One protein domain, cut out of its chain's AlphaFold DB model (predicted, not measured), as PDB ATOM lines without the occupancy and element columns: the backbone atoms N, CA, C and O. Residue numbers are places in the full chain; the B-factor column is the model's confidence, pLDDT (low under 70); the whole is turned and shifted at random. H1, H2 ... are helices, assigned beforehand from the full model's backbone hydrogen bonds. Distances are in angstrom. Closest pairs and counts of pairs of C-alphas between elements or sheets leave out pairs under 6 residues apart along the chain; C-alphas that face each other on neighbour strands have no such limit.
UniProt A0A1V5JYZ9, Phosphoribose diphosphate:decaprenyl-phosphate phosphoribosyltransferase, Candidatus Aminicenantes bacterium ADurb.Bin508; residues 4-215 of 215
ATOM      1  N   ASN A   4     215.264 263.853 187.050       90.69
ATOM      2  CA  ASN A   4     216.413 263.972 186.154       90.69
ATOM      3  C   ASN A   4     217.679 263.363 186.769       90.69
ATOM      4  O   ASN A   4     218.414 262.665 186.078       90.69
ATOM      5  N   VAL A   5     217.897 263.555 188.075       92.75
ATOM      6  CA  VAL A   5     219.032 262.948 188.790       92.75
ATOM      7  C   VAL A   5     218.897 261.424 188.828       92.75
ATOM      8  O   VAL A   5     219.865 260.722 188.561       92.75
ATOM      9  N   LEU A   6     217.692 260.897 189.079       92.00
ATOM     10  CA  LEU A   6     217.430 259.452 189.017       92.00
ATOM     11  C   LEU A   6     217.705 258.868 187.625       92.00
ATOM     12  O   LEU A   6     218.326 257.814 187.517       92.00
ATOM     13  N   GLY A   7     217.268 259.558 186.567       92.50
ATOM     14  CA  GLY A   7     217.531 259.145 185.188       92.50
ATOM     15  C   GLY A   7     219.024 259.132 184.856       92.50
ATOM     16  O   GLY A   7     219.515 258.157 184.293       92.50
ATOM     17  N   ALA A   8     219.757 260.169 185.266       94.06
ATOM     18  CA  ALA A   8     221.201 260.242 185.067       94.06
ATOM     19  C   ALA A   8     221.940 259.114 185.804       94.06
ATOM     20  O   ALA A   8     222.789 258.455 185.209       94.06
ATOM     21  N   LEU A   9     221.574 258.836 187.060       95.69
ATOM     22  CA  LEU A   9     222.143 257.723 187.824       95.69
ATOM     23  C   LEU A   9     221.827 256.367 187.188       95.69
ATOM     24  O   LEU A   9     222.711 255.522 187.097       95.69
ATOM     25  N   PHE A  10     220.597 256.160 186.710       94.31
ATOM     26  CA  PHE A  10     220.226 254.933 186.005       94.31
ATOM     27  C   PHE A  10     221.101 254.705 184.770       94.31
ATOM     28  O   PHE A  10     221.645 253.616 184.603       94.31
ATOM     29  N   VAL A  11     221.277 255.734 183.934       95.62
ATOM     30  CA  VAL A  11     222.133 255.648 182.741       95.62
ATOM     31  C   VAL A  11     223.585 255.397 183.135       95.62
ATOM     32  O   VAL A  11     224.213 254.508 182.568       95.62
ATOM     33  N   LEU A  12     224.104 256.119 184.132       96.56
ATOM     34  CA  LEU A  12     225.471 255.946 184.620       96.56
ATOM     35  C   LEU A  12     225.725 254.508 185.089       96.56
ATOM     36  O   LEU A  12     226.704 253.896 184.670       96.56
ATOM     37  N   PHE A  13     224.838 253.946 185.914       96.06
ATOM     38  CA  PHE A  13     224.980 252.572 186.396       96.06
ATOM     39  C   PHE A  13     224.791 251.538 185.285       96.06
ATOM     40  O   PHE A  13     225.534 250.560 185.249       96.06
ATOM     41  N   ALA A  14     223.850 251.749 184.362       96.19
ATOM     42  CA  ALA A  14     223.640 250.843 183.236       96.19
ATOM     43  C   ALA A  14     224.864 250.807 182.308       96.19
ATOM     44  O   ALA A  14     225.360 249.730 181.983       96.19
ATOM     45  N   VAL A  15     225.391 251.975 181.928       96.94
ATOM     46  CA  VAL A  15     226.591 252.086 181.087       96.94
ATOM     47  C   VAL A  15     227.818 251.555 181.822       96.94
ATOM     48  O   VAL A  15     228.589 250.805 181.232       96.94
ATOM     49  N   GLY A  16     227.977 251.873 183.109       96.88
ATOM     50  CA  GLY A  16     229.070 251.356 183.933       96.88
ATOM     51  C   GLY A  16     229.059 249.828 184.028       96.88
ATOM     52  O   GLY A  16     230.083 249.195 183.784       96.88
ATOM     53  N   ALA A  17     227.899 249.225 184.301       95.25
ATOM     54  CA  ALA A  17     227.751 247.772 184.377       95.25
ATOM     55  C   ALA A  17     228.024 247.086 183.028       95.25
ATOM     56  O   ALA A  17     228.718 246.071 182.989       95.25
ATOM     57  N   LEU A  18     227.524 247.643 181.919       97.25
ATOM     58  CA  LEU A  18     227.788 247.110 180.578       97.25
ATOM     59  C   LEU A  18     229.255 247.280 180.166       97.25
ATOM     60  O   LEU A  18     229.828 246.360 179.588       97.25
ATOM     61  N   GLY A  19     229.875 248.414 180.501       97.00
ATOM     62  CA  GLY A  19     231.291 248.678 180.249       97.00
ATOM     63  C   GLY A  19     232.204 247.729 181.024       97.00
ATOM     64  O   GLY A  19     233.112 247.146 180.440       97.00
ATOM     65  N   MET A  20     231.919 247.498 182.312       96.25
ATOM     66  CA  MET A  20     232.619 246.481 183.105       96.25
ATOM     67  C   MET A  20     232.391 245.076 182.540       96.25
ATOM     68  O   MET A  20     233.341 244.313 182.397       96.25
ATOM     69  N   GLY A  21     231.154 244.743 182.162       95.31
ATOM     70  CA  GLY A  21     230.842 243.476 181.507       95.31
ATOM     71  C   GLY A  21     231.685 243.254 180.250       95.31
ATOM     72  O   GLY A  21     232.273 242.192 180.092       95.31
ATOM     73  N   TYR A  22     231.791 244.266 179.389       95.88
ATOM     74  CA  TYR A  22     232.585 244.204 178.162       95.88
ATOM     75  C   TYR A  22     234.093 244.099 178.420       95.88
ATOM     76  O   TYR A  22     234.788 243.399 177.693       95.88
ATOM     77  N   ALA A  23     234.600 244.772 179.454       96.44
ATOM     78  CA  ALA A  23     236.020 244.749 179.788       96.44
ATOM     79  C   ALA A  23     236.482 243.411 180.392       96.44
ATOM     80  O   ALA A  23     237.627 243.017 180.178       96.44
ATOM     81  N   PHE A  24     235.620 242.731 181.158       94.69
ATOM     82  CA  PHE A  24     236.016 241.576 181.975       94.69
ATOM     83  C   PHE A  24     235.373 240.242 181.578       94.69
ATOM     84  O   PHE A  24     235.839 239.200 182.032       94.69
ATOM     85  N   PHE A  25     234.316 240.239 180.763       95.12
ATOM     86  CA  PHE A  25     233.553 239.032 180.443       95.12
ATOM     87  C   PHE A  25     233.348 238.842 178.937       95.12
ATOM     88  O   PHE A  25     233.631 239.707 178.112       95.12
ATOM     89  N   SER A  26     232.845 237.662 178.575       93.94
ATOM     90  CA  SER A  26     232.587 237.274 177.191       93.94
ATOM     91  C   SER A  26     231.415 238.043 176.564       93.94
ATOM     92  O   SER A  26     230.500 238.512 177.243       93.94
ATOM     93  N   THR A  27     231.379 238.124 175.232       94.50
ATOM     94  CA  THR A  27     230.270 238.770 174.506       94.50
ATOM     95  C   THR A  27     228.886 238.214 174.886       94.50
ATOM     96  O   THR A  27     227.985 239.018 175.134       94.50
ATOM     97  N   PRO A  28     228.667 236.884 175.008       96.00
ATOM     98  CA  PRO A  28     227.374 236.347 175.444       96.00
ATOM     99  C   PRO A  28     226.949 236.797 176.853       96.00
ATOM    100  O   PRO A  28     225.756 236.997 177.101       96.00
ATOM    101  N   PHE A  29     227.903 237.023 177.763       96.38
ATOM    102  CA  PHE A  29     227.625 237.597 179.080       96.38
ATOM    103  C   PHE A  29     227.058 239.015 178.954       96.38
ATOM    104  O   PHE A  29     225.997 239.316 179.504       96.38
ATOM    105  N   VAL A  30     227.714 239.872 178.166       96.81
ATOM    106  CA  VAL A  30     227.263 241.254 177.933       96.81
ATOM    107  C   VAL A  30     225.890 241.279 177.268       96.81
ATOM    108  O   VAL A  30     225.013 242.028 177.695       96.81
ATOM    109  N   LEU A  31     225.654 240.419 176.274       96.81
ATOM    110  CA  LEU A  31     224.339 240.290 175.637       96.81
ATOM    111  C   LEU A  31     223.252 239.872 176.635       96.81
ATOM    112  O   LEU A  31     222.125 240.357 176.549       96.81
ATOM    113  N   SER A  32     223.587 239.033 177.616       97.38
ATOM    114  CA  SER A  32     222.657 238.640 178.680       97.38
ATOM    115  C   SER A  32     222.339 239.805 179.627       97.38
ATOM    116  O   SER A  32     221.186 239.972 180.026       97.38
ATOM    117  N   LEU A  33     223.313 240.672 179.931       97.69
ATOM    118  CA  LEU A  33     223.073 241.916 180.676       97.69
ATOM    119  C   LEU A  33     222.187 242.895 179.896       97.69
ATOM    120  O   LEU A  33     221.258 243.472 180.465       97.69
ATOM    121  N   VAL A  34     222.432 243.056 178.593       98.12
ATOM    122  CA  VAL A  34     221.585 243.880 177.714       98.12
ATOM    123  C   VAL A  34     220.163 243.323 177.670       98.12
ATOM    124  O   VAL A  34     219.208 244.085 177.814       98.12
ATOM    125  N   ALA A  35     219.999 242.004 177.547       97.88
ATOM    126  CA  ALA A  35     218.690 241.361 177.594       97.88
ATOM    127  C   ALA A  35     217.970 241.629 178.927       97.88
ATOM    128  O   ALA A  35     216.776 241.934 178.921       97.88
ATOM    129  N   LEU A  36     218.687 241.586 180.057       97.31
ATOM    130  CA  LEU A  36     218.126 241.899 181.375       97.31
ATOM    131  C   LEU A  36     217.670 243.362 181.465       97.31
ATOM    132  O   LEU A  36     216.583 243.643 181.972       97.31
ATOM    133  N   LEU A  37     218.476 244.291 180.941       97.19
ATOM    134  CA  LEU A  37     218.139 245.714 180.881       97.19
ATOM    135  C   LEU A  37     216.883 245.947 180.032       97.19
ATOM    136  O   LEU A  37     215.953 246.616 180.483       97.19
ATOM    137  N   ILE A  38     216.823 245.355 178.837       97.31
ATOM    138  CA  ILE A  38     215.664 245.446 177.940       97.31
ATOM    139  C   ILE A  38     214.419 244.861 178.614       97.31
ATOM    140  O   ILE A  38     213.375 245.511 178.617       97.31
ATOM    141  N   ALA A  39     214.517 243.682 179.237       96.69
ATOM    142  CA  ALA A  39     213.400 243.068 179.957       96.69
ATOM    143  C   ALA A  39     212.876 243.983 181.077       96.69
ATOM    144  O   ALA A  39     211.667 244.193 181.196       96.69
ATOM    145  N   GLY A  40     213.778 244.603 181.845       95.19
ATOM    146  CA  GLY A  40     213.426 245.562 182.893       95.19
ATOM    147  C   GLY A  40     212.740 246.824 182.362       95.19
ATOM    148  O   GLY A  40     211.771 247.295 182.972       95.19
ATOM    149  N   LEU A  41     213.200 247.349 181.221       95.75
ATOM    150  CA  LEU A  41     212.597 248.501 180.547       95.75
ATOM    151  C   LEU A  41     211.200 248.166 180.014       95.75
ATOM    152  O   LEU A  41     210.250 248.876 180.338       95.75
ATOM    153  N   LEU A  42     211.046 247.063 179.275       96.62
ATOM    154  CA  LEU A  42     209.749 246.619 178.748       96.62
ATOM    155  C   LEU A  42     208.736 246.370 179.873       96.62
ATOM    156  O   LEU A  42     207.567 246.746 179.758       96.62
ATOM    157  N   TYR A  43     209.179 245.785 180.987       95.50
ATOM    158  CA  TYR A  43     208.320 245.515 182.137       95.50
ATOM    159  C   TYR A  43     207.803 246.796 182.809       95.50
ATOM    160  O   TYR A  43     206.631 246.867 183.191       95.50
ATOM    161  N   ASN A  44     208.651 247.822 182.952       94.88
ATOM    162  CA  ASN A  44     208.358 248.985 183.797       94.88
ATOM    163  C   ASN A  44     207.976 250.271 183.057       94.88
ATOM    164  O   ASN A  44     207.302 251.110 183.663       94.88
ATOM    165  N   VAL A  45     208.404 250.458 181.808       93.62
ATOM    166  CA  VAL A  45     208.378 251.757 181.115       93.62
ATOM    167  C   VAL A  45     207.328 251.762 179.987       93.62
ATOM    168  O   VAL A  45     207.229 250.787 179.236       93.62
ATOM    169  N   PRO A  46     206.522 252.835 179.839       91.12
ATOM    170  CA  PRO A  46     205.646 253.022 178.678       91.12
ATOM    171  C   PRO A  46     206.429 253.072 177.348       91.12
ATOM    172  O   PRO A  46     207.583 253.495 177.350       91.12
ATOM    173  N   PRO A  47     205.821 252.696 176.206       91.62
ATOM    174  CA  PRO A  47     204.406 252.357 176.026       91.62
ATOM    175  C   PRO A  47     204.043 250.918 176.422       91.62
ATOM    176  O   PRO A  47     202.866 250.631 176.602       91.62
ATOM    177  N   PHE A  48     205.024 250.023 176.576       92.81
ATOM    178  CA  PHE A  48     204.760 248.597 176.792       92.81
ATOM    179  C   PHE A  48     204.277 248.287 178.205       92.81
ATOM    180  O   PHE A  48     203.231 247.663 178.362       92.81
ATOM    181  N   ARG A  49     205.054 248.706 179.217       94.12
ATOM    182  CA  ARG A  49     204.786 248.527 180.652       94.12
ATOM    183  C   ARG A  49     204.078 247.197 180.966       94.12
ATOM    184  O   ARG A  49     202.967 247.169 181.498       94.12
ATOM    185  N   LEU A  50     204.738 246.083 180.629       95.06
ATOM    186  CA  LEU A  50     204.132 244.740 180.621       95.06
ATOM    187  C   LEU A  50     203.525 244.320 181.967       95.06
ATOM    188  O   LEU A  50     202.582 243.529 181.995       95.06
ATOM    189  N   LYS A  51     204.003 244.893 183.077       92.56
ATOM    190  CA  LYS A  51     203.449 244.678 184.422       92.56
ATOM    191  C   LYS A  51     201.974 245.059 184.579       92.56
ATOM    192  O   LYS A  51     201.326 244.603 185.520       92.56
ATOM    193  N   ASP A  52     201.444 245.887 183.682       93.44
ATOM    194  CA  ASP A  52     200.041 246.306 183.688       93.44
ATOM    195  C   ASP A  52     199.135 245.365 182.862       93.44
ATOM    196  O   ASP A  52     197.910 245.469 182.939       93.44
ATOM    197  N   ILE A  53     199.706 244.429 182.091       93.38
ATOM    198  CA  ILE A  53     198.968 243.555 181.169       93.38
ATOM    199  C   ILE A  53     198.631 242.215 181.860       93.38
ATOM    200  O   ILE A  53     199.529 241.553 182.389       93.38
ATOM    201  N   PRO A  54     197.351 241.776 181.863       92.62
ATOM    202  CA  PRO A  54     196.934 240.483 182.414       92.62
ATOM    203  C   PRO A  54     197.757 239.312 181.871       92.62
ATOM    204  O   PRO A  54     197.978 239.225 180.667       92.62
ATOM    205  N   PHE A  55     198.167 238.401 182.759       92.25
ATOM    206  CA  PHE A  55     199.051 237.247 182.506       92.25
ATOM    207  C   PHE A  55     200.475 237.597 182.054       92.25
ATOM    208  O   PHE A  55     201.440 237.064 182.600       92.25
ATOM    209  N   LEU A  56     200.625 238.537 181.122       94.31
ATOM    210  CA  LEU A  56     201.919 238.966 180.608       94.31
ATOM    211  C   LEU A  56     202.803 239.582 181.695       94.31
ATOM    212  O   LEU A  56     204.020 239.467 181.611       94.31
ATOM    213  N   ASP A  57     202.211 240.144 182.749       94.12
ATOM    214  CA  ASP A  57     202.918 240.577 183.952       94.12
ATOM    215  C   ASP A  57     203.822 239.475 184.536       94.12
ATOM    216  O   ASP A  57     205.039 239.621 184.531       94.12
ATOM    217  N   PHE A  58     203.275 238.337 184.975       93.69
ATOM    218  CA  PHE A  58     204.107 237.292 185.590       93.69
ATOM    219  C   PHE A  58     204.964 236.530 184.564       93.69
ATOM    220  O   PHE A  58     206.039 236.035 184.909       93.69
ATOM    221  N   ILE A  59     204.530 236.447 183.300       96.00
ATOM    222  CA  ILE A  59     205.315 235.836 182.210       96.00
ATOM    223  C   ILE A  59     206.577 236.665 181.943       96.00
ATOM    224  O   ILE A  59     207.675 236.121 181.846       96.00
ATOM    225  N   SER A  60     206.435 237.988 181.862       95.12
ATOM    226  CA  SER A  60     207.560 238.894 181.626       95.12
ATOM    227  C   SER A  60     208.427 239.080 182.869       95.12
ATOM    228  O   SER A  60     209.646 239.080 182.747       95.12
ATOM    229  N   GLU A  61     207.856 239.151 184.075       95.06
ATOM    230  CA  GLU A  61     208.660 239.256 185.301       95.06
ATOM    231  C   GLU A  61     209.537 238.010 185.512       95.06
ATOM    232  O   GLU A  61     210.685 238.116 185.948       95.06
ATOM    233  N   SER A  62     209.025 236.826 185.160       96.44
ATOM    234  CA  SER A  62     209.756 235.560 185.277       96.44
ATOM    235  C   SER A  62     210.802 235.336 184.183       96.44
ATOM    236  O   SER A  62     211.692 234.515 184.394       96.44
ATOM    237  N   ILE A  63     210.775 236.071 183.059       96.56
ATOM    238  CA  ILE A  63     211.817 235.972 182.015       96.56
ATOM    239  C   ILE A  63     213.197 236.391 182.538       96.56
ATOM    240  O   ILE A  63     214.232 235.971 182.024       96.56
ATOM    241  N   ASN A  64     213.222 237.166 183.624       96.50
ATOM    242  CA  ASN A  64     214.449 237.510 184.328       96.50
ATOM    243  C   ASN A  64     215.184 236.265 184.845       96.50
ATOM    244  O   ASN A  64     216.405 236.294 184.950       96.50
ATOM    245  N   ASN A  65     214.481 235.168 185.140       96.00
ATOM    246  CA  ASN A  65     215.090 233.941 185.648       96.00
ATOM    247  C   ASN A  65     216.029 233.280 184.626       96.00
ATOM    248  O   ASN A  65     217.207 233.122 184.957       96.00
ATOM    249  N   PRO A  66     215.595 232.916 183.400       97.31
ATOM    250  CA  PRO A  66     216.502 232.370 182.391       97.31
ATOM    251  C   PRO A  66     217.581 233.372 181.958       97.31
ATOM    252  O   PRO A  66     218.709 232.958 181.715       97.31
ATOM    253  N   ILE A  67     217.307 234.683 181.935       97.75
ATOM    254  CA  ILE A  67     218.346 235.683 181.629       97.75
ATOM    255  C   ILE A  67     219.429 235.702 182.719       97.75
ATOM    256  O   ILE A  67     220.618 235.682 182.411       97.75
ATOM    257  N   ARG A  68     219.045 235.679 184.001       96.56
ATOM    258  CA  ARG A  68     219.997 235.572 185.123       96.56
ATOM    259  C   ARG A  68     220.771 234.260 185.096       96.56
ATOM    260  O   ARG A  68     221.952 234.259 185.422       96.56
ATOM    261  N   PHE A  69     220.131 233.171 184.669       96.44
ATOM    262  CA  PHE A  69     220.821 231.907 184.435       96.44
ATOM    263  C   PHE A  69     221.916 232.071 183.375       96.44
ATOM    264  O   PHE A  69     223.040 231.646 183.614       96.44
ATOM    265  N   LEU A  70     221.628 232.728 182.244       97.31
ATOM    266  CA  LEU A  70     222.627 232.996 181.201       97.31
ATOM    267  C   LEU A  70     223.786 233.858 181.717       97.31
ATOM    268  O   LEU A  70     224.941 233.539 181.452       97.31
ATOM    269  N   ILE A  71     223.498 234.899 182.505       96.69
ATOM    270  CA  ILE A  71     224.532 235.732 183.141       96.69
ATOM    271  C   ILE A  71     225.465 234.860 183.994       96.69
ATOM    272  O   ILE A  71     226.679 234.928 183.825       96.69
ATOM    273  N   GLY A  72     224.911 234.004 184.859       95.38
ATOM    274  CA  GLY A  72     225.705 233.077 185.672       95.38
ATOM    275  C   GLY A  72     226.472 232.048 184.832       95.38
ATOM    276  O   GLY A  72     227.650 231.794 185.061       95.38
ATOM    277  N   TRP A  73     225.830 231.479 183.815       95.38
ATOM    278  CA  TRP A  73     226.438 230.497 182.916       95.38
ATOM    279  C   TRP A  73     227.678 231.057 182.212       95.38
ATOM    280  O   TRP A  73     228.743 230.438 182.217       95.38
ATOM    281  N   TYR A  74     227.562 232.266 181.662       95.88
ATOM    282  CA  TYR A  74     228.663 232.924 180.968       95.88
ATOM    283  C   TYR A  74     229.700 233.534 181.920       95.88
ATOM    284  O   TYR A  74     230.852 233.686 181.514       95.88
ATOM    285  N   SER A  75     229.356 233.829 183.182       93.75
ATOM    286  CA  SER A  75     230.340 234.304 184.167       93.75
ATOM    287  C   SER A  75     231.323 233.222 184.609       93.75
ATOM    288  O   SER A  75     232.463 233.541 184.927       93.75
ATOM    289  N   PHE A  76     230.907 231.952 184.615       90.38
ATOM    290  CA  PHE A  76     231.768 230.813 184.970       90.38
ATOM    291  C   PHE A  76     232.503 230.199 183.763       90.38
ATOM    292  O   PHE A  76     233.003 229.082 183.853       90.38
ATOM    293  N   GLY A  77     232.575 230.911 182.633       82.75
ATOM    294  CA  GLY A  77     233.307 230.454 181.447       82.75
ATOM    295  C   GLY A  77     232.544 229.463 180.563       82.75
ATOM    296  O   GLY A  77     233.165 228.741 179.790       82.75
ATOM    297  N   GLY A  78     231.211 229.400 180.649       80.94
ATOM    298  CA  GLY A  78     230.416 228.594 179.721       80.94
ATOM    299  C   GLY A  78     230.567 229.088 178.279       80.94
ATOM    300  O   GLY A  78     230.057 230.145 177.934       80.94
ATOM    301  N   GLU A  79     231.250 228.339 177.417       80.94
ATOM    302  CA  GLU A  79     231.488 228.769 176.027       80.94
ATOM    303  C   GLU A  79     230.287 228.514 175.102       80.94
ATOM    304  O   GLU A  79     230.084 229.213 174.110       80.94
ATOM    305  N   SER A  80     229.459 227.523 175.435       90.88
ATOM    306  CA  SER A  80     228.295 227.117 174.646       90.88
ATOM    307  C   SER A  80     226.989 227.677 175.207       90.88
ATOM    308  O   SER A  80     226.898 228.064 176.371       90.88
ATOM    309  N   PHE A  81     225.944 227.730 174.380       93.94
ATOM    310  CA  PHE A  81     224.601 228.064 174.855       93.94
ATOM    311  C   PHE A  81     224.062 226.930 175.746       93.94
ATOM    312  O   PHE A  81     224.132 225.765 175.334       93.94
ATOM    313  N   PRO A  82     223.516 227.224 176.944       93.94
ATOM    314  CA  PRO A  82     223.032 226.176 177.825       93.94
ATOM    315  C   PRO A  82     221.837 225.439 177.203       93.94
ATOM    316  O   PRO A  82     221.093 226.000 176.394       93.94
ATOM    317  N   PRO A  83     221.594 224.180 177.597       94.44
ATOM    318  CA  PRO A  83     220.458 223.414 177.107       94.44
ATOM    319  C   PRO A  83     219.127 224.169 177.235       94.44
ATOM    320  O   PRO A  83     218.693 224.500 178.336       94.44
ATOM    321  N   ILE A  84     218.423 224.373 176.116       96.31
ATOM    322  CA  ILE A  84     217.160 225.134 176.102       96.31
ATOM    323  C   ILE A  84     216.098 224.557 177.050       96.31
ATOM    324  O   ILE A  84     215.374 225.309 177.691       96.31
ATOM    325  N   LEU A  85     216.039 223.229 177.205       96.44
ATOM    326  CA  LEU A  85     215.110 222.576 178.134       96.44
ATOM    327  C   LEU A  85     215.392 222.952 179.597       96.44
ATOM    328  O   LEU A  85     214.456 223.066 180.381       96.44
ATOM    329  N   LEU A  86     216.657 223.207 179.948       93.38
ATOM    330  CA  LEU A  86     217.038 223.677 181.277       93.38
ATOM    331  C   LEU A  86     216.592 225.131 181.495       93.38
ATOM    332  O   LEU A  86     216.044 225.455 182.546       93.38
ATOM    333  N   LEU A  87     216.743 225.995 180.485       97.06
ATOM    334  CA  LEU A  87     216.237 227.374 180.544       97.06
ATOM    335  C   LEU A  87     214.707 227.422 180.644       97.06
ATOM    336  O   LEU A  87     214.167 228.202 181.426       97.06
ATOM    337  N   LEU A  88     214.005 226.585 179.875       97.69
ATOM    338  CA  LEU A  88     212.544 226.496 179.897       97.69
ATOM    339  C   LEU A  88     212.025 225.953 181.230       97.69
ATOM    340  O   LEU A  88     211.049 226.485 181.757       97.69
ATOM    341  N   TRP A  89     212.698 224.953 181.805       95.69
ATOM    342  CA  TRP A  89     212.436 224.498 183.170       95.69
ATOM    343  C   TRP A  89     212.553 225.656 184.167       95.69
ATOM    344  O   TRP A  89     211.612 225.933 184.909       95.69
ATOM    345  N   TRP A  90     213.672 226.381 184.137       95.19
ATOM    346  CA  TRP A  90     213.925 227.483 185.063       95.19
ATOM    347  C   TRP A  90     212.938 228.647 184.890       95.19
ATOM    348  O   TRP A  90     212.514 229.277 185.865       95.19
ATOM    349  N   TRP A  91     212.513 228.909 183.654       97.81
ATOM    350  CA  TRP A  91     211.487 229.902 183.362       97.81
ATOM    351  C   TRP A  91     210.105 229.475 183.865       97.81
ATOM    352  O   TRP A  91     209.429 230.270 184.517       97.81
ATOM    353  N   ALA A  92     209.702 228.220 183.638       97.88
ATOM    354  CA  ALA A  92     208.440 227.674 184.139       97.88
ATOM    355  C   ALA A  92     208.384 227.667 185.674       97.88
ATOM    356  O   ALA A  92     207.383 228.094 186.253       97.88
ATOM    357  N   PHE A  93     209.483 227.287 186.331       95.81
ATOM    358  CA  PHE A  93     209.654 227.419 187.779       95.81
ATOM    359  C   PHE A  93     209.497 228.878 188.241       95.81
ATOM    360  O   PHE A  93     208.784 229.170 189.201       95.81
ATOM    361  N   GLY A  94     210.103 229.822 187.518       95.94
ATOM    362  CA  GLY A  94     209.939 231.250 187.779       95.94
ATOM    363  C   GLY A  94     208.498 231.730 187.675       95.94
ATOM    364  O   GLY A  94     208.004 232.412 188.571       95.94
ATOM    365  N   MET A  95     207.807 231.349 186.601       97.25
ATOM    366  CA  MET A  95     206.394 231.669 186.408       97.25
ATOM    367  C   MET A  95     205.537 231.088 187.537       97.25
ATOM    368  O   MET A  95     204.674 231.795 188.053       97.25
ATOM    369  N   PHE A  96     205.797 229.849 187.968       96.50
ATOM    370  CA  PHE A  96     205.106 229.218 189.097       96.50
ATOM    371  C   PHE A  96     205.170 230.086 190.365       96.50
ATOM    372  O   PHE A  96     204.133 230.386 190.963       96.50
ATOM    373  N   LEU A  97     206.366 230.552 190.740       93.19
ATOM    374  CA  LEU A  97     206.552 231.402 191.920       93.19
ATOM    375  C   LEU A  97     205.879 232.770 191.761       93.19
ATOM    376  O   LEU A  97     205.223 233.251 192.687       93.19
ATOM    377  N   MET A  98     205.994 233.383 190.580       94.25
ATOM    378  CA  MET A  98     205.375 234.683 190.309       94.25
ATOM    379  C   MET A  98     203.849 234.614 190.366       94.25
ATOM    380  O   MET A  98     203.218 235.504 190.932       94.25
ATOM    381  N   VAL A  99     203.237 233.546 189.851       94.75
ATOM    382  CA  VAL A  99     201.790 233.336 189.988       94.75
ATOM    383  C   VAL A  99     201.401 233.158 191.458       94.75
ATOM    384  O   VAL A  99     200.421 233.763 191.895       94.75
ATOM    385  N   GLY A 100     202.184 232.414 192.243       91.75
ATOM    386  CA  GLY A 100     201.983 232.294 193.690       91.75
ATOM    387  C   GLY A 100     201.967 233.649 194.404       91.75
ATOM    388  O   GLY A 100     201.037 233.948 195.156       91.75
ATOM    389  N   LYS A 101     202.928 234.523 194.077       89.50
ATOM    390  CA  LYS A 101     202.973 235.912 194.567       89.50
ATOM    391  C   LYS A 101     201.701 236.686 194.208       89.50
ATOM    392  O   LYS A 101     201.146 237.375 195.056       89.50
ATOM    393  N   ARG A 102     201.187 236.541 192.981       90.94
ATOM    394  CA  ARG A 102     199.935 237.192 192.544       90.94
ATOM    395  C   ARG A 102     198.699 236.699 193.290       90.94
ATOM    396  O   ARG A 102     197.797 237.495 193.549       90.94
ATOM    397  N   ILE A 103     198.649 235.417 193.644       90.50
ATOM    398  CA  ILE A 103     197.567 234.866 194.471       90.50
ATOM    399  C   ILE A 103     197.611 235.487 195.874       90.50
ATOM    400  O   ILE A 103     196.575 235.949 196.351       90.50
ATOM    401  N   SER A 104     198.794 235.558 196.498       86.25
ATOM    402  CA  SER A 104     198.986 236.216 197.803       86.25
ATOM    403  C   SER A 104     198.593 237.700 197.745       86.25
ATOM    404  O   SER A 104     197.715 238.115 198.501       86.25
ATOM    405  N   GLU A 105     199.095 238.467 196.766       86.75
ATOM    406  CA  GLU A 105     198.746 239.887 196.572       86.75
ATOM    407  C   GLU A 105     197.224 240.100 196.451       86.75
ATOM    408  O   GLU A 105     196.667 241.022 197.050       86.75
ATOM    409  N   LYS A 106     196.525 239.234 195.703       87.31
ATOM    410  CA  LYS A 106     195.069 239.330 195.509       87.31
ATOM    411  C   LYS A 106     194.273 239.004 196.771       87.31
ATOM    412  O   LYS A 106     193.200 239.577 196.987       87.31
ATOM    413  N   ARG A 107     194.776 238.095 197.603       84.50
ATOM    414  CA  ARG A 107     194.127 237.717 198.861       84.50
ATOM    415  C   ARG A 107     194.343 238.748 199.952       84.50
ATOM    416  O   ARG A 107     193.344 239.092 200.586       84.50
ATOM    417  N   PHE A 108     195.575 239.234 200.097       83.19
ATOM    418  CA  PHE A 108     195.987 240.216 201.098       83.19
ATOM    419  C   PHE A 108     195.316 241.573 200.866       83.19
ATOM    420  O   PHE A 108     194.592 242.076 201.716       83.19
ATOM    421  N   LEU A 109     195.441 242.126 199.655       84.31
ATOM    422  CA  LEU A 109     194.897 243.452 199.329       84.31
ATOM    423  C   LEU A 109     193.401 243.433 198.966       84.31
ATOM    424  O   LEU A 109     192.793 244.477 198.720       84.31
ATOM    425  N   GLY A 110     192.801 242.246 198.845       83.12
ATOM    426  CA  GLY A 110     191.453 242.082 198.307       83.12
ATOM    427  C   GLY A 110     191.337 242.487 196.831       83.12
ATOM    428  O   GLY A 110     192.293 242.911 196.177       83.12
ATOM    429  N   VAL A 111     190.135 242.355 196.263       78.06
ATOM    430  CA  VAL A 111     189.915 242.573 194.820       78.06
ATOM    431  C   VAL A 111     190.198 244.022 194.412       78.06
ATOM    432  O   VAL A 111     190.847 244.257 193.395       78.06
ATOM    433  N   GLN A 112     189.740 244.990 195.210       78.62
ATOM    434  CA  GLN A 112     189.909 246.410 194.897       78.62
ATOM    435  C   GLN A 112     191.347 246.886 195.150       78.62
ATOM    436  O   GLN A 112     191.931 247.528 194.276       78.62
ATOM    437  N   GLY A 113     191.950 246.515 196.287       84.62
ATOM    438  CA  GLY A 113     193.319 246.909 196.623       84.62
ATOM    439  C   GLY A 113     194.359 246.308 195.678       84.62
ATOM    440  O   GLY A 113     195.242 247.021 195.205       84.62
ATOM    441  N   SER A 114     194.218 245.030 195.306       83.56
ATOM    442  CA  SER A 114     195.157 244.367 194.387       83.56
ATOM    443  C   SER A 114     195.114 244.945 192.973       83.56
ATOM    444  O   SER A 114     196.159 245.101 192.349       83.56
ATOM    445  N   GLY A 115     193.932 245.327 192.482       84.75
ATOM    446  CA  GLY A 115     193.785 245.998 191.191       84.75
ATOM    447  C   GLY A 115     194.316 247.435 191.179       84.75
ATOM    448  O   GLY A 115     194.790 247.896 190.139       84.75
ATOM    449  N   ALA A 116     194.236 248.150 192.307       87.31
ATOM    450  CA  ALA A 116     194.807 249.490 192.455       87.31
ATOM    451  C   ALA A 116     196.338 249.448 192.545       87.31
ATOM    452  O   ALA A 116     197.013 250.221 191.869       87.31
ATOM    453  N   TYR A 117     196.874 248.502 193.318       86.12
ATOM    454  CA  TYR A 117     198.310 248.248 193.423       86.12
ATOM    455  C   TYR A 117     198.903 247.757 192.096       86.12
ATOM    456  O   TYR A 117     199.969 248.207 191.672       86.12
ATOM    457  N   ARG A 118     198.196 246.848 191.418       88.19
ATOM    458  CA  ARG A 118     198.674 246.174 190.216       88.19
ATOM    459  C   ARG A 118     197.560 246.048 189.167       88.19
ATOM    460  O   ARG A 118     196.715 245.155 189.260       88.19
ATOM    461  N   PRO A 119     197.573 246.890 188.116       90.19
ATOM    462  CA  PRO A 119     196.517 246.910 187.103       90.19
ATOM    463  C   PRO A 119     196.251 245.562 186.419       90.19
ATOM    464  O   PRO A 119     195.094 245.263 186.117       90.19
ATOM    465  N   SER A 120     197.279 244.720 186.240       90.19
ATOM    466  CA  SER A 120     197.138 243.382 185.644       90.19
ATOM    467  C   SER A 120     196.154 242.490 186.418       90.19
ATOM    468  O   SER A 120     195.424 241.704 185.811       90.19
ATOM    469  N   LEU A 121     196.044 242.658 187.744       90.56
ATOM    470  CA  LEU A 121     195.173 241.861 188.616       90.56
ATOM    471  C   LEU A 121     193.692 242.253 188.561       90.56
ATOM    472  O   LEU A 121     192.850 241.492 189.052       90.56
ATOM    473  N   LYS A 122     193.350 243.385 187.927       89.31
ATOM    474  CA  LYS A 122     191.951 243.816 187.755       89.31
ATOM    475  C   LYS A 122     191.134 242.804 186.952       89.31
ATOM    476  O   LYS A 122     189.970 242.583 187.262       89.31
ATOM    477  N   ARG A 123     191.738 242.202 185.920       87.62
ATOM    478  CA  ARG A 123     191.046 241.314 184.965       87.62
ATOM    479  C   ARG A 123     191.314 239.826 185.190       87.62
ATOM    480  O   ARG A 123     190.591 238.999 184.650       87.62
ATOM    481  N   VAL A 124     192.335 239.470 185.969       90.25
ATOM    482  CA  VAL A 124     192.697 238.067 186.215       90.25
ATOM    483  C   VAL A 124     191.966 237.550 187.448       90.25
ATOM    484  O   VAL A 124     192.077 238.143 188.517       90.25
ATOM    485  N   THR A 125     191.231 236.445 187.343       91.69
ATOM    486  CA  THR A 125     190.517 235.846 188.482       91.69
ATOM    487  C   THR A 125     191.430 234.934 189.307       91.69
ATOM    488  O   THR A 125     192.418 234.398 188.807       91.69
ATOM    489  N   GLU A 126     191.113 234.739 190.589       90.38
ATOM    490  CA  GLU A 126     191.895 233.831 191.437       90.38
ATOM    491  C   GLU A 126     191.862 232.365 190.954       90.38
ATOM    492  O   GLU A 126     192.929 231.750 190.913       90.38
ATOM    493  N   PRO A 127     190.717 231.796 190.511       93.00
ATOM    494  CA  PRO A 127     190.701 230.456 189.922       93.00
ATOM    495  C   PRO A 127     191.630 230.321 188.708       93.00
ATOM    496  O   PRO A 127     192.338 229.323 188.592       93.00
ATOM    497  N   ALA A 128     191.697 231.344 187.844       94.44
ATOM    498  CA  ALA A 128     192.609 231.347 186.702       94.44
ATOM    499  C   ALA A 128     194.086 231.347 187.136       94.44
ATOM    500  O   ALA A 128     194.900 230.643 186.539       94.44
ATOM    501  N   LEU A 129     194.438 232.085 188.197       94.31
ATOM    502  CA  LEU A 129     195.791 232.053 188.769       94.31
ATOM    503  C   LEU A 129     196.125 230.683 189.364       94.31
ATOM    504  O   LEU A 129     197.202 230.162 189.098       94.31
ATOM    505  N   ARG A 130     195.212 230.068 190.123       93.94
ATOM    506  CA  ARG A 130     195.433 228.729 190.699       93.94
ATOM    507  C   ARG A 130     195.652 227.684 189.603       93.94
ATOM    508  O   ARG A 130     196.595 226.902 189.695       93.94
ATOM    509  N   LEU A 131     194.838 227.713 188.546       95.94
ATOM    510  CA  LEU A 131     195.022 226.832 187.392       95.94
ATOM    511  C   LEU A 131     196.369 227.088 186.706       95.94
ATOM    512  O   LEU A 131     197.113 226.143 186.470       95.94
ATOM    513  N   SER A 132     196.724 228.357 186.474       96.31
ATOM    514  CA  SER A 132     198.020 228.727 185.887       96.31
ATOM    515  C   SER A 132     199.183 228.192 186.721       96.31
ATOM    516  O   SER A 132     200.106 227.597 186.177       96.31
ATOM    517  N   MET A 133     199.128 228.353 188.046       96.06
ATOM    518  CA  MET A 133     200.166 227.881 188.962       96.06
ATOM    519  C   MET A 133     200.347 226.364 188.863       96.06
ATOM    520  O   MET A 133     201.470 225.896 188.694       96.06
ATOM    521  N   LEU A 134     199.255 225.596 188.905       96.25
ATOM    522  CA  LEU A 134     199.311 224.141 188.763       96.25
ATOM    523  C   LEU A 134     199.895 223.733 187.402       96.25
ATOM    524  O   LEU A 134     200.820 222.921 187.346       96.25
ATOM    525  N   SER A 135     199.405 224.331 186.311       97.38
ATOM    526  CA  SER A 135     199.892 224.062 184.954       97.38
ATOM    527  C   SER A 135     201.380 224.370 184.799       97.38
ATOM    528  O   SER A 135     202.094 223.603 184.158       97.38
ATOM    529  N   LEU A 136     201.872 225.452 185.405       97.62
ATOM    530  CA  LEU A 136     203.281 225.851 185.348       97.62
ATOM    531  C   LEU A 136     204.189 224.934 186.176       97.62
ATOM    532  O   LEU A 136     205.298 224.639 185.739       97.62
ATOM    533  N   GLY A 137     203.715 224.437 187.323       97.00
ATOM    534  CA  GLY A 137     204.426 223.409 188.092       97.00
ATOM    535  C   GLY A 137     204.588 222.116 187.286       97.00
ATOM    536  O   GLY A 137     205.694 221.588 187.173       97.00
ATOM    537  N   ILE A 138     203.513 221.657 186.637       97.00
ATOM    538  CA  ILE A 138     203.549 220.490 185.741       97.00
ATOM    539  C   ILE A 138     204.482 220.747 184.554       97.00
ATOM    540  O   ILE A 138     205.336 219.917 184.256       97.00
ATOM    541  N   LEU A 139     204.369 221.904 183.899       97.62
ATOM    542  CA  LEU A 139     205.210 222.270 182.760       97.62
ATOM    543  C   LEU A 139     206.699 222.304 183.136       97.62
ATOM    544  O   LEU A 139     207.543 221.815 182.387       97.62
ATOM    545  N   SER A 140     207.021 222.818 184.322       96.50
ATOM    546  CA  SER A 140     208.375 222.788 184.869       96.50
ATOM    547  C   SER A 140     208.875 221.347 185.048       96.50
ATOM    548  O   SER A 140     209.979 221.024 184.609       96.50
ATOM    549  N   LEU A 141     208.068 220.454 185.634       95.62
ATOM    550  CA  LEU A 141     208.422 219.033 185.767       95.62
ATOM    551  C   LEU A 141     208.617 218.350 184.403       95.62
ATOM    552  O   LEU A 141     209.565 217.589 184.222       95.62
ATOM    553  N   LEU A 142     207.771 218.657 183.421       96.44
ATOM    554  CA  LEU A 142     207.912 218.129 182.065       96.44
ATOM    555  C   LEU A 142     209.236 218.554 181.422       96.44
ATOM    556  O   LEU A 142     209.909 217.719 180.822       96.44
ATOM    557  N   PHE A 143     209.648 219.817 181.568       96.50
ATOM    558  CA  PHE A 143     210.908 220.287 180.986       96.50
ATOM    559  C   PHE A 143     212.142 219.654 181.628       96.50
ATOM    560  O   PHE A 143     213.061 219.284 180.896       96.50
ATOM    561  N   ILE A 144     212.172 219.473 182.954       92.50
ATOM    562  CA  ILE A 144     213.315 218.816 183.611       92.50
ATOM    563  C   ILE A 144     213.379 217.319 183.283       92.50
ATOM    564  O   ILE A 144     214.468 216.793 183.060       92.50
ATOM    565  N   VAL A 145     212.234 216.639 183.167       93.81
ATOM    566  CA  VAL A 145     212.176 215.236 182.724       93.81
ATOM    567  C   VAL A 145     212.614 215.118 181.264       93.81
ATOM    568  O   VAL A 145     213.466 214.291 180.945       93.81
ATOM    569  N   ALA A 146     212.110 215.976 180.374       95.31
ATOM    570  CA  ALA A 146     212.524 216.002 178.972       95.31
ATOM    571  C   ALA A 146     214.027 216.291 178.826       95.31
ATOM    572  O   ALA A 146     214.697 215.684 177.990       95.31
ATOM    573  N   PHE A 147     214.567 217.189 179.654       94.06
ATOM    574  CA  PHE A 147     216.001 217.444 179.746       94.06
ATOM    575  C   PHE A 147     216.762 216.176 180.159       94.06
ATOM    576  O   PHE A 147     217.661 215.747 179.436       94.06
ATOM    577  N   ALA A 148     216.361 215.531 181.256       91.75
ATOM    578  CA  ALA A 148     216.991 214.310 181.754       91.75
ATOM    579  C   ALA A 148     217.005 213.188 180.702       91.75
ATOM    580  O   ALA A 148     218.049 212.588 180.451       91.75
ATOM    581  N   LEU A 149     215.880 212.953 180.021       93.00
ATOM    582  CA  LEU A 149     215.772 211.937 178.970       93.00
ATOM    583  C   LEU A 149     216.644 212.269 177.753       93.00
ATOM    584  O   LEU A 149     217.380 211.406 177.273       93.00
ATOM    585  N   LYS A 150     216.609 213.521 177.271       93.94
ATOM    586  CA  LYS A 150     217.375 213.954 176.090       93.94
ATOM    587  C   LYS A 150     218.881 213.792 176.287       93.94
ATOM    588  O   LYS A 150     219.568 213.357 175.367       93.94
ATOM    589  N   TYR A 151     219.383 214.143 177.468       89.88
ATOM    590  CA  TYR A 151     220.811 214.067 177.791       89.88
ATOM    591  C   TYR A 151     221.205 212.761 178.494       89.88
ATOM    592  O   TYR A 151     222.364 212.605 178.871       89.88
ATOM    593  N   ARG A 152     220.259 211.819 178.636       88.25
ATOM    594  CA  ARG A 152     220.423 210.515 179.299       88.25
ATOM    595  C   ARG A 152     220.909 210.600 180.754       88.25
ATOM    596  O   ARG A 152     221.538 209.674 181.243       88.25
ATOM    597  N   ILE A 153     220.569 211.685 181.447       84.81
ATOM    598  CA  ILE A 153     220.935 211.939 182.845       84.81
ATOM    599  C   ILE A 153     219.853 211.322 183.739       84.81
ATOM    600  O   ILE A 153     218.945 212.009 184.213       84.81
ATOM    601  N   MET A 154     219.883 210.001 183.915       82.38
ATOM    602  CA  MET A 154     218.808 209.265 184.607       82.38
ATOM    603  C   MET A 154     218.669 209.675 186.078       82.38
ATOM    604  O   MET A 154     217.566 209.699 186.622       82.38
ATOM    605  N   THR A 155     219.767 210.085 186.706       79.88
ATOM    606  CA  THR A 155     219.783 210.606 188.080       79.88
ATOM    607  C   THR A 155     218.911 211.861 188.249       79.88
ATOM    608  O   THR A 155     218.316 212.067 189.311       79.88
ATOM    609  N   PHE A 156     218.730 212.666 187.196       78.56
ATOM    610  CA  PHE A 156     217.857 213.846 187.219       78.56
ATOM    611  C   PHE A 156     216.361 213.495 187.192       78.56
ATOM    612  O   PHE A 156     215.539 214.307 187.620       78.56
ATOM    613  N   LEU A 157     215.983 212.284 186.767       83.12
ATOM    614  CA  LEU A 157     214.602 211.809 186.911       83.12
ATOM    615  C   LEU A 157     214.248 211.635 188.387       83.12
ATOM    616  O   LEU A 157     213.180 212.068 188.813       83.12
ATOM    617  N   ILE A 158     215.169 211.089 189.184       81.12
ATOM    618  CA  ILE A 158     214.988 210.950 190.635       81.12
ATOM    619  C   ILE A 158     214.897 212.337 191.286       81.12
ATOM    620  O   ILE A 158     214.027 212.566 192.122       81.12
ATOM    621  N   PHE A 159     215.717 213.297 190.842       79.69
ATOM    622  CA  PHE A 159     215.656 214.693 191.293       79.69
ATOM    623  C   PHE A 159     214.312 215.389 190.996       79.69
ATOM    624  O   PHE A 159     213.908 216.297 191.724       79.69
ATOM    625  N   SER A 160     213.569 214.960 189.972       84.94
ATOM    626  CA  SER A 160     212.251 215.544 189.682       84.94
ATOM    627  C   SER A 160     211.205 215.263 190.772       84.94
ATOM    628  O   SER A 160     210.279 216.057 190.942       84.94
ATOM    629  N   LEU A 161     211.375 214.197 191.565       86.06
ATOM    630  CA  LEU A 161     210.456 213.809 192.642       86.06
ATOM    631  C   LEU A 161     210.413 214.812 193.810       86.06
ATOM    632  O   LEU A 161     209.322 215.294 194.122       86.06
ATOM    633  N   PRO A 162     211.537 215.198 194.455       86.75
ATOM    634  CA  PRO A 162     211.505 216.215 195.507       86.75
ATOM    635  C   PRO A 162     211.048 217.580 194.975       86.75
ATOM    636  O   PRO A 162     210.383 218.326 195.693       86.75
ATOM    637  N   MET A 163     211.308 217.888 193.700       88.31
ATOM    638  CA  MET A 163     210.790 219.101 193.067       88.31
ATOM    639  C   MET A 163     209.267 219.055 192.862       88.31
ATOM    640  O   MET A 163     208.589 220.059 193.076       88.31
ATOM    641  N   ALA A 164     208.703 217.892 192.527       92.19
ATOM    642  CA  ALA A 164     207.254 217.698 192.507       92.19
ATOM    643  C   ALA A 164     206.646 217.878 193.907       92.19
ATOM    644  O   ALA A 164     205.627 218.555 194.051       92.19
ATOM    645  N   GLY A 165     207.314 217.355 194.942       91.19
ATOM    646  CA  GLY A 165     206.953 217.584 196.344       91.19
ATOM    647  C   GLY A 165     206.952 219.070 196.716       91.19
ATOM    648  O   GLY A 165     206.005 219.543 197.341       91.19
ATOM    649  N   PHE A 166     207.951 219.829 196.258       91.62
ATOM    650  CA  PHE A 166     207.992 221.283 196.416       91.62
ATOM    651  C   PHE A 166     206.827 221.991 195.735       91.62
ATOM    652  O   PHE A 166     206.165 222.808 196.375       91.62
ATOM    653  N   PHE A 167     206.531 221.673 194.474       93.81
ATOM    654  CA  PHE A 167     205.401 222.289 193.779       93.81
ATOM    655  C   PHE A 167     204.075 221.983 194.465       93.81
ATOM    656  O   PHE A 167     203.261 222.890 194.641       93.81
ATOM    657  N   PHE A 168     203.877 220.735 194.893       92.56
ATOM    658  CA  PHE A 168     202.689 220.335 195.634       92.56
ATOM    659  C   PHE A 168     202.574 221.092 196.958       92.56
ATOM    660  O   PHE A 168     201.525 221.667 197.243       92.56
ATOM    661  N   TRP A 169     203.653 221.145 197.741       90.94
ATOM    662  CA  TRP A 169     203.660 221.836 199.024       90.94
ATOM    663  C   TRP A 169     203.404 223.337 198.862       90.94
ATOM    664  O   TRP A 169     202.513 223.871 199.516       90.94
ATOM    665  N   MET A 170     204.103 224.005 197.941       90.50
ATOM    666  CA  MET A 170     203.896 225.427 197.649       90.50
ATOM    667  C   MET A 170     202.469 225.708 197.181       90.50
ATOM    668  O   MET A 170     201.843 226.664 197.639       90.50
ATOM    669  N   PHE A 171     201.932 224.871 196.289       90.88
ATOM    670  CA  PHE A 171     200.546 224.986 195.851       90.88
ATOM    671  C   PHE A 171     199.591 224.818 197.031       90.88
ATOM    672  O   PHE A 171     198.686 225.627 197.202       90.88
ATOM    673  N   TRP A 172     199.797 223.822 197.885       89.00
ATOM    674  CA  TRP A 172     198.958 223.600 199.056       89.00
ATOM    675  C   TRP A 172     199.001 224.775 200.040       89.00
ATOM    676  O   TRP A 172     197.946 225.276 200.428       89.00
ATOM    677  N   VAL A 173     200.197 225.270 200.371       86.12
ATOM    678  CA  VAL A 173     200.416 226.427 201.250       86.12
ATOM    679  C   VAL A 173     199.685 227.659 200.723       86.12
ATOM    680  O   VAL A 173     198.878 228.250 201.438       86.12
ATOM    681  N   ILE A 174     199.881 227.994 199.446       84.44
ATOM    682  CA  ILE A 174     199.218 229.136 198.803       84.44
ATOM    683  C   ILE A 174     197.700 228.936 198.718       84.44
ATOM    684  O   ILE A 174     196.966 229.905 198.563       84.44
ATOM    685  N   ASN A 175     197.172 227.718 198.830       81.31
ATOM    686  CA  ASN A 175     195.732 227.447 198.800       81.31
ATOM    687  C   ASN A 175     195.072 227.329 200.186       81.31
ATOM    688  O   ASN A 175     193.855 227.136 200.238       81.31
ATOM    689  N   ARG A 176     195.818 227.507 201.285       80.44
ATOM    690  CA  ARG A 176     195.260 227.581 202.648       80.44
ATOM    691  C   ARG A 176     194.317 228.779 202.834       80.44
ATOM    692  O   ARG A 176     194.295 229.706 202.019       80.44
ATOM    693  N   LYS A 177     193.480 228.728 203.878       65.12
ATOM    694  CA  LYS A 177     192.459 229.756 204.149       65.12
ATOM    695  C   LYS A 177     193.106 231.115 204.457       65.12
ATOM    696  O   LYS A 177     194.248 231.195 204.896       65.12
ATOM    697  N   ARG A 178     192.350 232.191 204.197       55.94
ATOM    698  CA  ARG A 178     192.730 233.572 204.553       55.94
ATOM    699  C   ARG A 178     193.059 233.667 206.050       55.94
ATOM    700  O   ARG A 178     192.301 233.124 206.847       55.94
ATOM    701  N   GLY A 179     194.145 234.365 206.384       55.47
ATOM    702  CA  GLY A 179     194.609 234.594 207.756       55.47
ATOM    703  C   GLY A 179     195.698 233.644 208.271       55.47
ATOM    704  O   GLY A 179     196.181 233.858 209.373       55.47
ATOM    705  N   GLU A 180     196.095 232.608 207.518       53.72
ATOM    706  CA  GLU A 180     197.140 231.670 207.975       53.72
ATOM    707  C   GLU A 180     198.545 231.997 207.451       53.72
ATOM    708  O   GLU A 180     199.507 231.652 208.127       53.72
ATOM    709  N   LEU A 181     198.658 232.632 206.277       54.09
ATOM    710  CA  LEU A 181     199.904 233.095 205.646       54.09
ATOM    711  C   LEU A 181     199.548 234.204 204.642       54.09
ATOM    712  O   LEU A 181     199.032 233.913 203.554       54.09
ATOM    713  N   GLU A 182     199.736 235.463 205.013       58.09
ATOM    714  CA  GLU A 182     199.344 236.609 204.182       58.09
ATOM    715  C   GLU A 182     200.523 237.178 203.397       58.09
ATOM    716  O   GLU A 182     200.368 237.541 202.222       58.09
ATOM    717  N   GLU A 183     201.712 237.145 203.993       66.31
ATOM    718  CA  GLU A 183     202.910 237.725 203.407       66.31
ATOM    719  C   GLU A 183     203.831 236.644 202.817       66.31
ATOM    720  O   GLU A 183     204.071 235.603 203.433       66.31
ATOM    721  N   PRO A 184     204.416 236.870 201.624       62.81
ATOM    722  CA  PRO A 184     205.422 235.967 201.056       62.81
ATOM    723  C   PRO A 184     206.613 235.694 201.993       62.81
ATOM    724  O   PRO A 184     207.275 234.667 201.864       62.81
ATOM    725  N   GLU A 185     206.886 236.605 202.926       68.06
ATOM    726  CA  GLU A 185     207.983 236.535 203.894       68.06
ATOM    727  C   GLU A 185     207.724 235.494 204.992       68.06
ATOM    728  O   GLU A 185     208.646 234.783 205.392       68.06
ATOM    729  N   GLU A 186     206.467 235.298 205.393       73.25
ATOM    730  CA  GLU A 186     206.074 234.259 206.356       73.25
ATOM    731  C   GLU A 186     206.323 232.850 205.793       73.25
ATOM    732  O   GLU A 186     206.685 231.924 206.521       73.25
ATOM    733  N   ILE A 187     206.203 232.684 204.469       74.44
ATOM    734  CA  ILE A 187     206.528 231.422 203.788       74.44
ATOM    735  C   ILE A 187     208.032 231.126 203.891       74.44
ATOM    736  O   ILE A 187     208.410 229.971 204.092       74.44
ATOM    737  N   LEU A 188     208.886 232.151 203.792       74.19
ATOM    738  CA  LEU A 188     210.345 232.010 203.910       74.19
ATOM    739  C   LEU A 188     210.795 231.688 205.339       74.19
ATOM    740  O   LEU A 188     211.811 231.021 205.520       74.19
ATOM    741  N   GLN A 189     210.036 232.121 206.343       79.19
ATOM    742  CA  GLN A 189     210.301 231.803 207.748       79.19
ATOM    743  C   GLN A 189     209.917 230.362 208.119       79.19
ATOM    744  O   GLN A 189     210.287 229.879 209.189       79.19
ATOM    745  N   ASN A 190     209.196 229.647 207.249       82.81
ATOM    746  CA  ASN A 190     208.768 228.286 207.530       82.81
ATOM    747  C   ASN A 190     209.967 227.310 207.508       82.81
ATOM    748  O   ASN A 190     210.552 227.085 206.443       82.81
ATOM    749  N   PRO A 191     210.309 226.647 208.633       83.38
ATOM    750  CA  PRO A 191     211.465 225.749 208.697       83.38
ATOM    751  C   PRO A 191     211.338 224.552 207.748       83.38
ATOM    752  O   PRO A 191     212.350 224.031 207.278       83.38
ATOM    753  N   PHE A 192     210.112 224.139 207.410       85.94
ATOM    754  CA  PHE A 192     209.884 223.079 206.434       85.94
ATOM    755  C   PHE A 192     210.392 223.466 205.042       85.94
ATOM    756  O   PHE A 192     210.977 222.624 204.364       85.94
ATOM    757  N   LEU A 193     210.227 224.729 204.626       85.25
ATOM    758  CA  LEU A 193     210.749 225.203 203.344       85.25
ATOM    759  C   LEU A 193     212.279 225.128 203.324       85.25
ATOM    760  O   LEU A 193     212.846 224.618 202.363       85.25
ATOM    761  N   SER A 194     212.941 225.574 204.392       85.00
ATOM    762  CA  SER A 194     214.402 225.504 204.513       85.00
ATOM    763  C   SER A 194     214.915 224.065 204.446       85.00
ATOM    764  O   SER A 194     215.858 223.783 203.705       85.00
ATOM    765  N   ILE A 195     214.263 223.136 205.156       87.25
ATOM    766  CA  ILE A 195     214.592 221.702 205.106       87.25
ATOM    767  C   ILE A 195     214.376 221.155 203.693       87.25
ATOM    768  O   ILE A 195     215.240 220.464 203.159       87.25
ATOM    769  N   LEU A 196     213.251 221.480 203.061       87.44
ATOM    770  CA  LEU A 196     212.925 221.008 201.722       87.44
ATOM    771  C   LEU A 196     213.923 221.523 200.674       87.44
ATOM    772  O   LEU A 196     214.393 220.744 199.848       87.44
ATOM    773  N   LEU A 197     214.289 222.804 200.728       87.56
ATOM    774  CA  LEU A 197     215.299 223.396 199.847       87.56
ATOM    775  C   LEU A 197     216.680 222.778 200.070       87.56
ATOM    776  O   LEU A 197     217.384 222.492 199.098       87.56
ATOM    777  N   PHE A 198     217.054 222.527 201.326       88.19
ATOM    778  CA  PHE A 198     218.284 221.812 201.654       88.19
ATOM    779  C   PHE A 198     218.278 220.400 201.058       88.19
ATOM    780  O   PHE A 198     219.232 220.029 200.378       88.19
ATOM    781  N   LEU A 199     217.192 219.642 201.232       87.12
ATOM    782  CA  LEU A 199     217.057 218.293 200.680       87.12
ATOM    783  C   LEU A 199     217.110 218.288 199.153       87.12
ATOM    784  O   LEU A 199     217.811 217.454 198.590       87.12
ATOM    785  N   ILE A 200     216.433 219.224 198.480       88.06
ATOM    786  CA  ILE A 200     216.494 219.387 197.019       88.06
ATOM    787  C   ILE A 200     217.935 219.659 196.585       88.06
ATOM    788  O   ILE A 200     218.446 218.996 195.685       88.06
ATOM    789  N   THR A 201     218.618 220.587 197.252       87.31
ATOM    790  CA  THR A 201     220.006 220.944 196.931       87.31
ATOM    791  C   THR A 201     220.953 219.762 197.155       87.31
ATOM    792  O   THR A 201     221.763 219.444 196.287       87.31
ATOM    793  N   ALA A 202     220.817 219.052 198.277       87.38
ATOM    794  CA  ALA A 202     221.591 217.851 198.569       87.38
ATOM    795  C   ALA A 202     221.335 216.746 197.531       87.38
ATOM    796  O   ALA A 202     222.282 216.139 197.036       87.38
ATOM    797  N   PHE A 203     220.074 216.532 197.136       85.62
ATOM    798  CA  PHE A 203     219.714 215.577 196.086       85.62
ATOM    799  C   PHE A 203     220.282 215.960 194.722       85.62
ATOM    800  O   PHE A 203     220.671 215.073 193.968       85.62
ATOM    801  N   PHE A 204     220.347 217.252 194.401       85.38
ATOM    802  CA  PHE A 204     220.965 217.738 193.170       85.38
ATOM    803  C   PHE A 204     222.469 217.429 193.128       85.38
ATOM    804  O   PHE A 204     222.979 216.928 192.131       85.38
ATOM    805  N   PHE A 205     223.197 217.674 194.219       85.62
ATOM    806  CA  PHE A 205     224.620 217.326 194.266       85.62
ATOM    807  C   PHE A 205     224.848 215.815 194.273       85.62
ATOM    808  O   PHE A 205     225.760 215.330 193.602       85.62
ATOM    809  N   LEU A 206     224.001 215.060 194.975       85.31
ATOM    810  CA  LEU A 206     224.050 213.602 194.962       85.31
ATOM    811  C   LEU A 206     223.768 213.041 193.564       85.31
ATOM    812  O   LEU A 206     224.467 212.128 193.133       85.31
ATOM    813  N   SER A 207     222.791 213.591 192.834       81.38
ATOM    814  CA  SER A 207     222.476 213.150 191.472       81.38
ATOM    815  C   SER A 207     223.658 213.386 190.532       81.38
ATOM    816  O   SER A 207     224.052 212.467 189.819       81.38
ATOM    817  N   LEU A 208     224.300 214.557 190.608       81.19
ATOM    818  CA  LEU A 208     225.523 214.855 189.858       81.19
ATOM    819  C   LEU A 208     226.689 213.928 190.225       81.19
ATOM    820  O   LEU A 208     227.427 213.492 189.341       81.19
ATOM    821  N   TYR A 209     226.860 213.618 191.513       84.25
ATOM    822  CA  TYR A 209     227.904 212.705 191.974       84.25
ATOM    823  C   TYR A 209     227.685 211.288 191.440       84.25
ATOM    824  O   TYR A 209     228.606 210.707 190.877       84.25
ATOM    825  N   LEU A 210     226.472 210.745 191.570       83.94
ATOM    826  CA  LEU A 210     226.136 209.399 191.095       83.94
ATOM    827  C   LEU A 210     226.231 209.282 189.570       83.94
ATOM    828  O   LEU A 210     226.713 208.271 189.066       83.94
ATOM    829  N   GLU A 211     225.839 210.326 188.838       79.62
ATOM    830  CA  GLU A 211     225.944 210.373 187.375       79.62
ATOM    831  C   GLU A 211     227.388 210.171 186.896       79.62
ATOM    832  O   GLU A 211     227.614 209.528 185.872       79.62
ATOM    833  N   ARG A 212     228.379 210.655 187.659       78.88
ATOM    834  CA  ARG A 212     229.802 210.464 187.342       78.88
ATOM    835  C   ARG A 212     230.211 208.988 187.297       78.88
ATOM    836  O   ARG A 212     231.131 208.667 186.559       78.88
ATOM    837  N   PHE A 213     229.562 208.122 188.074       75.81
ATOM    838  CA  PHE A 213     229.852 206.681 188.121       75.81
ATOM    839  C   PHE A 213     228.974 205.859 187.172       75.81
ATOM    840  O   PHE A 213     229.225 204.673 186.985       75.81
ATOM    841  N   SER A 214     227.931 206.468 186.600       66.94
ATOM    842  CA  SER A 214     227.036 205.822 185.636       66.94
ATOM    843  C   SER A 214     227.524 205.942 184.183       66.94
ATOM    844  O   SER A 214     226.857 205.429 183.281       66.94
ATOM    845  N   ARG A 215     228.641 206.638 183.950       57.16
ATOM    846  CA  ARG A 215     229.323 206.781 182.657       57.16
ATOM    847  C   ARG A 215     230.646 206.039 182.687       57.16
ATOM    848  O   ARG A 215     230.999 205.490 181.624       57.16
TER     849      ARG A 215
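What this domain is: This is residues 4 to 215 of the 215 residues of the protein "Phosphoribose diphosphate:decaprenyl-phosphate phosphoribosyltransferase" of Candidatus Aminicenantes bacterium ADurb.Bin508 (UniProt A0A1V5JYZ9). Long helices are stacked side by side in a slab, in which the up-and-down bundle of H5, H8 and H9 lies towards one end, with H11 packed on H9. On the other side of H5 come H3 and H4, roughly end to end, then H2, and last H1, whose residues 4 to 13 stick out free of the rest; the short H6 and H7 sit by the last residues of H5. The printed part has 212 residues with eleven named helices, H1 to H11 in order along the chain, and no named strand; 166 residues are in named elements and the class is all helix. The whole is compact, with a radius of gyration of the C-alphas of 19.3 A and spans of 57 by 49 by 28 A.

How they stand to each other: H1, residues 4 to 24, touches H2, residues 27 to 44, with residues 14 to 22 alone; this helical hairpin has a shallow tilt of 21 degrees, opposite ways, and its closest C-alphas, those of Gly 21 and Val 30, are 5.5 A apart. H2 touches H3, residues 56 to 62, by its residues 39 to 43 alone, and these two form a hairpin, with the C-alphas of Tyr 43 and Ser 60 closest at 6.7 A and a steep tilt of 37 degrees, only just past shallow. H2 also touches H4, residues 64 to 75, opposite ways at a shallow tilt of 19 degrees, closest at the C-alphas of Phe 29 and Tyr 74, 5.1 A. H3 and H4 meet only through their link. The hub is H5, residues 84 to 108, which touches five helices. H3 touches it at a steep tilt of 62 degrees, with the C-alphas of Ser 62 and Gly 94 closest at 5.0 A. H4, by its residues 65 to 69 alone, forms a hairpin with H5 at a steep tilt of 41 degrees, with the C-alphas of Pro 66 and Leu 87 closest at 5.3 A. H6, residues 110 to 117, and H5 touch only at the corner, where the C-alphas of Lys 106 and Ser 114 are closest at 5.2 A. H6 touches H7, residues 119 to 122, with the C-alphas of Gly 115 and Lys 122 closest at 4.5 A. H5 touches H8, residues 126 to 150, opposite ways at a shallow tilt of 18 degrees, with the C-alphas of Trp 89 and Ser 140 closest at 4.7 A. H8 and H9, residues 155 to 174, form a hairpin at a shallow tilt of 7 degrees, with the C-alphas of Ala 148 and Phe 156 closest at 5.6 A. H5, H8 and H9 are a bundle, up and down: each runs against the one before it. H10, residues 184 to 188, touches no helix. H11, residues 191 to 211, touches H9, opposite ways at a shallow tilt of 14 degrees, with the C-alphas of Thr 155 and Ser 207 closest at 5.0 A. Each O i to N i+4 pair is within hydrogen-bond range in H1 to H6, H8 and H11; H9 has 13 of 16, H10 0 of 1 but 2 of 2 O i to N i+3 pairs, and H7 is too short for an i+4 pair.

Where its parts are: H1 begins at C-alpha 4, (216.413, 263.972, 186.154), and is 30.1 A long; H2 is 25.9 A and H4 16.2 A. H5 runs 36.1 A from C-alpha 84 at (217.160, 225.134, 176.102). H8 is 35.8 A and H9 29.7 A. H11 is 30.0 A and ends at C-alpha 211, (225.944, 210.373, 187.375).

The domain as a whole: The C-alphas of Asn 4 and Ser 214 are the two farthest apart, 59.1 A. The printed part has no cut, and the one long link is H2 to H3, with 11 residues. Mean pLDDT of the printed part is 89.6; residues 177 to 185 and 214 to 215 are under 70.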